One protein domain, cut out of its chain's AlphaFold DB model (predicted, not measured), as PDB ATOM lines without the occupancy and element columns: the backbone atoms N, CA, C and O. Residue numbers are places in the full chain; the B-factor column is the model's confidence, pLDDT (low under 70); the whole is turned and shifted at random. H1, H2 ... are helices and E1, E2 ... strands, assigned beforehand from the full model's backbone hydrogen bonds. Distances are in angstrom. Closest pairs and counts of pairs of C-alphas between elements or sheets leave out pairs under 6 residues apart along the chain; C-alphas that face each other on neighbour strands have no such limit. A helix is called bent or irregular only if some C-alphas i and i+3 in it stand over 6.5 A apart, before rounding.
ATOM      1  N   GLN A  26     202.438 180.651 145.464       85.19
ATOM      2  CA  GLN A  26     201.269 179.774 145.453       85.19
ATOM      3  C   GLN A  26     200.498 179.758 146.788       85.19
ATOM      4  O   GLN A  26     199.267 179.781 146.793       85.19
ATOM      5  N   GLN A  27     201.193 179.749 147.929       86.69
ATOM      6  CA  GLN A  27     200.558 179.804 149.250       86.69
ATOM      7  C   GLN A  27     199.932 181.175 149.521       86.69
ATOM      8  O   GLN A  27     198.847 181.250 150.102       86.69
ATOM      9  N   TRP A  28     200.581 182.253 149.076       87.50
ATOM     10  CA  TRP A  28     200.037 183.603 149.202       87.50
ATOM     11  C   TRP A  28     198.773 183.780 148.352       87.50
ATOM     12  O   TRP A  28     197.746 184.231 148.862       87.50
ATOM     13  N   ALA A  29     198.809 183.325 147.096       89.44
ATOM     14  CA  ALA A  29     197.660 183.350 146.196       89.44
ATOM     15  C   ALA A  29     196.476 182.540 146.752       89.44
ATOM     16  O   ALA A  29     195.348 183.035 146.776       89.44
ATOM     17  N   ARG A  30     196.725 181.331 147.282       90.25
ATOM     18  CA  ARG A  30     195.680 180.496 147.899       90.25
ATOM     19  C   ARG A  30     195.056 181.169 149.126       90.25
ATOM     20  O   ARG A  30     193.836 181.160 149.260       90.25
ATOM     21  N   ARG A  31     195.860 181.788 149.999       90.38
ATOM     22  CA  ARG A  31     195.346 182.540 151.160       90.38
ATOM     23  C   ARG A  31     194.498 183.729 150.729       90.38
ATOM     24  O   ARG A  31     193.411 183.909 151.266       90.38
ATOM     25  N   ARG A  32     194.960 184.503 149.743       92.25
ATOM     26  CA  ARG A  32     194.209 185.646 149.212       92.25
ATOM     27  C   ARG A  32     192.861 185.215 148.644       92.25
ATOM     28  O   ARG A  32     191.872 185.867 148.944       92.25
ATOM     29  N   LEU A  33     192.820 184.109 147.897       95.38
ATOM     30  CA  LEU A  33     191.580 183.545 147.357       95.38
ATOM     31  C   LEU A  33     190.576 183.194 148.460       95.38
ATOM     32  O   LEU A  33     189.420 183.607 148.392       95.38
ATOM     33  N   ILE A  34     191.029 182.490 149.500       95.00
ATOM     34  CA  ILE A  34     190.178 182.124 150.640       95.00
ATOM     35  C   ILE A  34     189.668 183.381 151.354       95.00
ATOM     36  O   ILE A  34     188.478 183.488 151.630       95.00
ATOM     37  N   ILE A  35     190.543 184.357 151.606       95.44
ATOM     38  CA  ILE A  35     190.167 185.617 152.258       95.44
ATOM     39  C   ILE A  35     189.144 186.378 151.410       95.44
ATOM     40  O   ILE A  35     188.125 186.807 151.942       95.44
ATOM     41  N   SER A  36     189.365 186.503 150.097       94.81
ATOM     42  CA  SER A  36     188.411 187.165 149.202       94.81
ATOM     43  C   SER A  36     187.066 186.453 149.160       94.81
ATOM     44  O   SER A  36     186.035 187.113 149.143       94.81
ATOM     45  N   PHE A  37     187.066 185.120 149.199       96.31
ATOM     46  CA  PHE A  37     185.840 184.334 149.222       96.31
ATOM     47  C   PHE A  37     185.052 184.587 150.511       96.31
ATOM     48  O   PHE A  37     183.875 184.924 150.460       96.31
ATOM     49  N   VAL A  38     185.706 184.521 151.671       96.75
ATOM     50  CA  VAL A  38     185.051 184.789 152.961       96.75
ATOM     51  C   VAL A  38     184.541 186.231 153.040       96.75
ATOM     52  O   VAL A  38     183.395 186.453 153.426       96.75
ATOM     53  N   LEU A  39     185.348 187.210 152.620       95.81
ATOM     54  CA  LEU A  39     184.942 188.618 152.585       95.81
ATOM     55  C   LEU A  39     183.759 188.854 151.647       95.81
ATOM     56  O   LEU A  39     182.875 189.635 151.982       95.81
ATOM     57  N   PHE A  40     183.707 188.154 150.513       96.19
ATOM     58  CA  PHE A  40     182.568 188.216 149.605       96.19
ATOM     59  C   PHE A  40     181.281 187.740 150.285       96.19
ATOM     60  O   PHE A  40     180.271 188.429 150.205       96.19
ATOM     61  N   PHE A  41     181.309 186.623 151.016       95.94
ATOM     62  CA  PHE A  41     180.129 186.138 151.743       95.94
ATOM     63  C   PHE A  41     179.675 187.092 152.848       95.94
ATOM     64  O   PHE A  41     178.474 187.318 153.007       95.94
ATOM     65  N   ILE A  42     180.620 187.666 153.594       95.50
ATOM     66  CA  ILE A  42     180.319 188.659 154.631       95.50
ATOM     67  C   ILE A  42     179.693 189.902 153.996       95.50
ATOM     68  O   ILE A  42     178.638 190.347 154.440       95.50
ATOM     69  N   GLY A  43     180.304 190.422 152.928       93.19
ATOM     70  CA  GLY A  43     179.796 191.573 152.186       93.19
ATOM     71  C   GLY A  43     178.420 191.311 151.581       93.19
ATOM     72  O   GLY A  43     177.527 192.133 151.732       93.19
ATOM     73  N   TRP A  44     178.206 190.140 150.979       94.50
ATOM     74  CA  TRP A  44     176.917 189.730 150.421       94.50
ATOM     75  C   TRP A  44     175.820 189.660 151.485       94.50
ATOM     76  O   TRP A  44     174.710 190.149 151.282       94.50
ATOM     77  N   LYS A  45     176.129 189.084 152.652       92.75
ATOM     78  CA  LYS A  45     175.198 189.030 153.784       92.75
ATOM     79  C   LYS A  45     174.882 190.418 154.322       92.75
ATOM     80  O   LYS A  45     173.708 190.718 154.513       92.75
ATOM     81  N   ALA A  46     175.900 191.247 154.538       90.56
ATOM     82  CA  ALA A  46     175.718 192.621 154.990       90.56
ATOM     83  C   ALA A  46     174.862 193.413 153.993       90.56
ATOM     84  O   ALA A  46     173.881 194.024 154.395       90.56
ATOM     85  N   PHE A  47     175.158 193.302 152.696       91.81
ATOM     86  CA  PHE A  47     174.397 193.937 151.624       91.81
ATOM     87  C   PHE A  47     172.930 193.498 151.613       91.81
ATOM     88  O   PHE A  47     172.033 194.332 151.533       91.81
ATOM     89  N   GLY A  48     172.658 192.197 151.750       88.38
ATOM     90  CA  GLY A  48     171.289 191.687 151.832       88.38
ATOM     91  C   GLY A  48     170.527 192.222 153.047       88.38
ATOM     92  O   GLY A  48     169.351 192.564 152.925       88.38
ATOM     93  N   VAL A  49     171.192 192.338 154.200       86.56
ATOM     94  CA  VAL A  49     170.593 192.913 155.414       86.56
ATOM     95  C   VAL A  49     170.312 194.399 155.225       86.56
ATOM     96  O   VAL A  49     169.184 194.809 155.456       86.56
ATOM     97  N   THR A  50     171.270 195.191 154.741       84.94
ATOM     98  CA  THR A  50     171.070 196.636 154.539       84.94
ATOM     99  C   THR A  50     170.009 196.930 153.487       84.94
ATOM    100  O   THR A  50     169.257 197.886 153.624       84.94
ATOM    101  N   LEU A  51     169.925 196.112 152.434       84.69
ATOM    102  CA  LEU A  51     168.913 196.264 151.389       84.69
ATOM    103  C   LEU A  51     167.527 195.887 151.925       84.69
ATOM    104  O   LEU A  51     166.556 196.587 151.660       84.69
ATOM    105  N   SER A  52     167.443 194.824 152.729       80.00
ATOM    106  CA  SER A  52     166.198 194.458 153.416       80.00
ATOM    107  C   SER A  52     165.757 195.554 154.379       80.00
ATOM    108  O   SER A  52     164.586 195.904 154.387       80.00
ATOM    109  N   ASP A  53     166.694 196.118 155.138       78.50
ATOM    110  CA  ASP A  53     166.442 197.217 156.065       78.50
ATOM    111  C   ASP A  53     165.931 198.451 155.317       78.50
ATOM    112  O   ASP A  53     164.831 198.919 155.569       78.50
ATOM    113  N   MET A  54     166.632 198.887 154.269       76.88
ATOM    114  CA  MET A  54     166.224 200.038 153.461       76.88
ATOM    115  C   MET A  54     164.849 199.868 152.790       76.88
ATOM    116  O   MET A  54     164.118 200.843 152.644       76.88
ATOM    117  N   VAL A  55     164.498 198.656 152.346       76.25
ATOM    118  CA  VAL A  55     163.230 198.394 151.638       76.25
ATOM    119  C   VAL A  55     162.060 198.171 152.596       76.25
ATOM    120  O   VAL A  55     160.930 198.545 152.283       76.25
ATOM    121  N   LEU A  56     162.300 197.507 153.726       72.88
ATOM    122  CA  LEU A  56     161.247 197.103 154.659       72.88
ATOM    123  C   LEU A  56     161.062 198.093 155.805       72.88
ATOM    124  O   LEU A  56     160.062 197.987 156.512       72.88
ATOM    125  N   TRP A  57     161.989 199.028 156.005       72.88
ATOM    126  CA  TRP A  57     161.858 200.067 157.013       72.88
ATOM    127  C   TRP A  57     160.898 201.157 156.546       72.88
ATOM    128  O   TRP A  57     161.138 201.850 155.557       72.88
ATOM    129  N   THR A  58     159.800 201.321 157.277       68.31
ATOM    130  CA  THR A  58     158.832 202.397 157.056       68.31
ATOM    131  C   THR A  58     158.637 203.170 158.348       68.31
ATOM    132  O   THR A  58     158.531 202.574 159.417       68.31
ATOM    133  N   VAL A  59     158.596 204.494 158.254       67.75
ATOM    134  CA  VAL A  59     158.283 205.363 159.392       67.75
ATOM    135  C   VAL A  59     156.786 205.636 159.358       67.75
ATOM    136  O   VAL A  59     156.289 206.129 158.347       67.75
ATOM    137  N   ASP A  60     156.071 205.290 160.427       61.28
ATOM    138  CA  ASP A  60     154.653 205.629 160.540       61.28
ATOM    139  C   ASP A  60     154.511 207.145 160.741       61.28
ATOM    140  O   ASP A  60     154.967 207.701 161.739       61.28
ATOM    141  N   GLU A  61     153.859 207.831 159.797       62.66
ATOM    142  CA  GLU A  61     153.686 209.296 159.814       62.66
ATOM    143  C   GLU A  61     152.881 209.810 161.019       62.66
ATOM    144  O   GLU A  61     153.003 210.975 161.390       62.66
ATOM    145  N   SER A  62     152.063 208.956 161.641       61.66
ATOM    146  CA  SER A  62     151.182 209.343 162.753       61.66
ATOM    147  C   SER A  62     151.836 209.249 164.136       61.66
ATOM    148  O   SER A  62     151.482 210.015 165.029       61.66
ATOM    149  N   SER A  63     152.792 208.335 164.316       60.28
ATOM    150  CA  SER A  63     153.463 208.059 165.595       60.28
ATOM    151  C   SER A  63     154.955 208.397 165.577       60.28
ATOM    152  O   SER A  63     155.564 208.514 166.638       60.28
ATOM    153  N   GLY A  64     155.557 208.570 164.395       65.75
ATOM    154  CA  GLY A  64     156.994 208.797 164.228       65.75
ATOM    155  C   GLY A  64     157.859 207.574 164.556       65.75
ATOM    156  O   GLY A  64     159.086 207.674 164.543       65.75
ATOM    157  N   GLU A  65     157.248 206.422 164.848       61.16
ATOM    158  CA  GLU A  65     157.964 205.186 165.152       61.16
ATOM    159  C   GLU A  65     158.341 204.454 163.857       61.16
ATOM    160  O   GLU A  65     157.528 204.255 162.952       61.16
ATOM    161  N   GLY A  66     159.610 204.060 163.755       69.00
ATOM    162  CA  GLY A  66     160.088 203.240 162.649       69.00
ATOM    163  C   GLY A  66     159.722 201.776 162.868       69.00
ATOM    164  O   GLY A  66     160.094 201.183 163.883       69.00
ATOM    165  N   ARG A  67     158.997 201.188 161.913       75.44
ATOM    166  CA  ARG A  67     158.553 199.794 161.956       75.44
ATOM    167  C   ARG A  67     158.950 199.062 160.680       75.44
ATOM    168  O   ARG A  67     158.894 199.607 159.579       75.44
ATOM    169  N   PHE A  68     159.284 197.783 160.825       73.12
ATOM    170  CA  PHE A  68     159.404 196.878 159.687       73.12
ATOM    171  C   PHE A  68     158.027 196.526 159.115       73.12
ATOM    172  O   PHE A  68     157.105 196.171 159.855       73.12
ATOM    173  N   VAL A  69     157.905 196.581 157.789       76.19
ATOM    174  CA  VAL A  69     156.712 196.137 157.057       76.19
ATOM    175  C   VAL A  69     156.478 194.651 157.305       76.19
ATOM    176  O   VAL A  69     157.380 193.822 157.150       76.19
ATOM    177  N   THR A  70     155.247 194.294 157.668       78.44
ATOM    178  CA  THR A  70     154.896 192.891 157.903       78.44
ATOM    179  C   THR A  70     154.715 192.133 156.577       78.44
ATOM    180  O   THR A  70     154.360 192.729 155.556       78.44
ATOM    181  N   PRO A  71     154.904 190.797 156.544       75.38
ATOM    182  CA  PRO A  71     154.736 190.014 155.315       75.38
ATOM    183  C   PRO A  71     153.331 190.110 154.696       75.38
ATOM    184  O   PRO A  71     153.184 189.984 153.480       75.38
ATOM    185  N   VAL A  72     152.306 190.329 155.527       77.38
ATOM    186  CA  VAL A  72     150.907 190.471 155.096       77.38
ATOM    187  C   VAL A  72     150.712 191.799 154.361       77.38
ATOM    188  O   VAL A  72     150.275 191.792 153.213       77.38
ATOM    189  N   GLU A  73     151.162 192.909 154.949       74.38
ATOM    190  CA  GLU A  73     151.126 194.241 154.324       74.38
ATOM    191  C   GLU A  73     151.955 194.292 153.033       74.38
ATOM    192  O   GLU A  73     151.548 194.884 152.032       74.38
ATOM    193  N   GLY A  74     153.108 193.616 153.011       76.88
ATOM    194  CA  GLY A  74     153.920 193.488 151.802       76.88
ATOM    195  C   GLY A  74     153.186 192.769 150.663       76.88
ATOM    196  O   GLY A  74     153.348 193.132 149.495       76.88
ATOM    197  N   ARG A  75     152.354 191.766 150.979       76.62
ATOM    198  CA  ARG A  75     151.539 191.045 149.990       76.62
ATOM    199  C   ARG A  75     150.393 191.908 149.465       76.62
ATOM    200  O   ARG A  75     150.125 191.880 148.266       76.62
ATOM    201  N   GLU A  76     149.755 192.683 150.333       81.69
ATOM    202  CA  GLU A  76     148.675 193.601 149.959       81.69
ATOM    203  C   GLU A  76     149.174 194.711 149.028       81.69
ATOM    204  O   GLU A  76     148.609 194.888 147.949       81.69
ATOM    205  N   ARG A  77     150.317 195.344 149.335       79.31
ATOM    206  CA  ARG A  77     150.948 196.346 148.449       79.31
ATOM    207  C   ARG A  77     151.279 195.791 147.058       79.31
ATOM    208  O   ARG A  77     151.134 196.484 146.047       79.31
ATOM    209  N   ARG A  78     151.716 194.527 146.970       80.12
ATOM    210  CA  ARG A  78     151.948 193.858 145.675       80.12
ATOM    211  C   ARG A  78     150.650 193.646 144.898       80.12
ATOM    212  O   ARG A  78     150.591 193.965 143.719       80.12
ATOM    213  N   LEU A  79     149.598 193.171 145.557       83.44
ATOM    214  CA  LEU A  79     148.291 192.978 144.923       83.44
ATOM    215  C   LEU A  79     147.679 194.303 144.448       83.44
ATOM    216  O   LEU A  79     147.069 194.360 143.382       83.44
ATOM    217  N   GLU A  80     147.835 195.381 145.210       84.19
ATOM    218  CA  GLU A  80     147.353 196.710 144.824       84.19
ATOM    219  C   GLU A  80     148.098 197.279 143.617       84.19
ATOM    220  O   GLU A  80     147.463 197.809 142.701       84.19
ATOM    221  N   SER A  81     149.424 197.122 143.576       82.19
ATOM    222  CA  SER A  81     150.237 197.541 142.428       82.19
ATOM    223  C   SER A  81     149.925 196.726 141.168       82.19
ATOM    224  O   SER A  81     149.798 197.309 140.091       82.19
ATOM    225  N   GLU A  82     149.690 195.417 141.289       84.69
ATOM    226  CA  GLU A  82     149.214 194.583 140.175       84.69
ATOM    227  C   GLU A  82     147.840 195.041 139.667       84.69
ATOM    228  O   GLU A  82     147.672 195.292 138.475       84.69
ATOM    229  N   ARG A  83     146.872 195.275 140.563       86.12
ATOM    230  CA  ARG A  83     145.541 195.789 140.186       86.12
ATOM    231  C   ARG A  83     145.602 197.176 139.546       86.12
ATOM    232  O   ARG A  83     144.781 197.487 138.680       86.12
ATOM    233  N   ALA A  84     146.510 198.045 139.990       85.06
ATOM    234  CA  ALA A  84     146.727 199.357 139.386       85.06
ATOM    235  C   ALA A  84     147.296 199.229 137.966       85.06
ATOM    236  O   ALA A  84     146.789 199.880 137.051       85.06
ATOM    237  N   ARG A  85     148.268 198.333 137.766       83.75
ATOM    238  CA  ARG A  85     148.830 198.023 136.447       83.75
ATOM    239  C   ARG A  85     147.770 197.469 135.498       83.75
ATOM    240  O   ARG A  85     147.650 197.947 134.376       83.75
ATOM    241  N   ASP A  86     146.948 196.536 135.964       84.94
ATOM    242  CA  ASP A  86     145.876 195.948 135.157       84.94
ATOM    243  C   ASP A  86     144.788 196.971 134.804       84.94
ATOM    244  O   ASP A  86     144.235 196.944 133.705       84.94
ATOM    245  N   ARG A  87     144.474 197.902 135.718       85.12
ATOM    246  CA  ARG A  87     143.585 199.037 135.418       85.12
ATOM    247  C   ARG A  87     144.168 199.933 134.332       85.12
ATOM    248  O   ARG A  87     143.429 200.303 133.426       85.12
ATOM    249  N   TRP A  88     145.456 200.258 134.413       83.56
ATOM    250  CA  TRP A  88     146.132 201.069 133.403       83.56
ATOM    251  C   TRP A  88     146.116 200.385 132.032       83.56
ATOM    252  O   TRP A  88     145.657 200.992 131.074       83.56
ATOM    253  N   LEU A  89     146.485 199.101 131.959       82.69
ATOM    254  CA  LEU A  89     146.475 198.326 130.712       82.69
ATOM    255  C   LEU A  89     145.088 198.268 130.066       82.69
ATOM    256  O   LEU A  89     144.967 198.481 128.863       82.69
ATOM    257  N   ARG A  90     144.035 198.030 130.859       78.44
ATOM    258  CA  ARG A  90     142.653 198.062 130.356       78.44
ATOM    259  C   ARG A  90     142.276 199.436 129.810       78.44
ATOM    260  O   ARG A  90     141.650 199.507 128.760       78.44
ATOM    261  N   ASN A  91     142.664 200.504 130.505       78.88
ATOM    262  CA  ASN A  91     142.378 201.867 130.071       78.88
ATOM    263  C   ASN A  91     143.119 202.198 128.762       78.88
ATOM    264  O   ASN A  91     142.516 202.709 127.826       78.88
ATOM    265  N   THR A  92     144.391 201.812 128.645       69.94
ATOM    266  CA  THR A  92     145.183 201.961 127.416       69.94
ATOM    267  C   THR A  92     144.611 201.151 126.255       69.94
ATOM    268  O   THR A  92     144.546 201.659 125.145       69.94
ATOM    269  N   GLN A  93     144.142 199.925 126.499       69.12
ATOM    270  CA  GLN A  93     143.522 199.088 125.468       69.12
ATOM    271  C   GLN A  93     142.157 199.625 125.004       69.12
ATOM    272  O   GLN A  93     141.752 199.372 123.874       69.12
ATOM    273  N   SER A  94     141.443 200.363 125.860       61.84
ATOM    274  CA  SER A  94     140.187 201.030 125.497       61.84
ATOM    275  C   SER A  94     140.366 202.360 124.761       61.84
ATOM    276  O   SER A  94     139.379 202.916 124.281       61.84
TER     277      SER A  94
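What this domain is: This is residues 26 to 94 of the 102 residues of an uncharacterized protein of Angiostrongylus cantonensis (UniProt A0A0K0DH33). Look for a small two-stranded hairpin, E1 and E2, at the corner of a wide, open V whose two arms are single long helices, H1 and H2. The arms have no contact with each other; residues 26 to 51 of H1 stick out one way from the corner and residues 75 to 94, of which 75 to 93 belong to H2, another. The printed part has 69 residues, with two named helices and two named strands in the order H1, E1, E2, H2; the sheet, in the order E1 - E2, is antiparallel, and the class is mostly helix. The whole is extended, with a radius of gyration of the C-alphas of 21.4 A, and flat, spanning 67 by 40 by 16 A.

Where its parts are: Start at the hairpin: E1 is residues 57 to 59, from C-alpha 57 at (161.858, 200.067, 157.013), and E2 is residues 66 to 68. Before them comes H1, residues 26 to 56; find C-alpha 26 at (201.269, 179.774, 145.453), and from there the helix runs 44.6 A to C-alpha 56. After them comes H2, residues 71 to 93, which runs 33.2 A to C-alpha 93 at (143.522, 199.088, 125.468). Neither helix is bent.

How they stand to each other: E1 and E2 form a hairpin of antiparallel neighbours, with 143 degrees between their directions. Look at C-alphas 59 and 66, which face each other at 4.3 A, and at 57 and 68, which do so at 4.8 A. Across the pair, N 58 and O 67 are within hydrogen-bond range at 3.0 A, and N 67 and O 58 at 2.9 A. From here go to H1: it has 2 pairs of C-alphas within 8 A of E2, the closest being those of Leu 56 and Phe 68, 5.4 A apart. H1 and H2 are apart, and so are E1 and H2. In both H1 and H2 every O i to N i+4 pair is within hydrogen-bond range.

The domain as a whole: The two C-alphas farthest apart are those of Gln 27 and Ser 94, 68.3 A. Residues 26 to 94 are printed without a cut, from a full chain of 102 residues. The links from H1 to E1 and from E2 to H2 are tight, the link from E1 to E2 is short with 6 residues, and no link is long. In the B-factor column the mean pLDDT of the printed part is 81.6; look for values under 70 at residues 58 to 66, of which 58 and 59 belong to E1 and 66 to E2, and at residues 92 to 94.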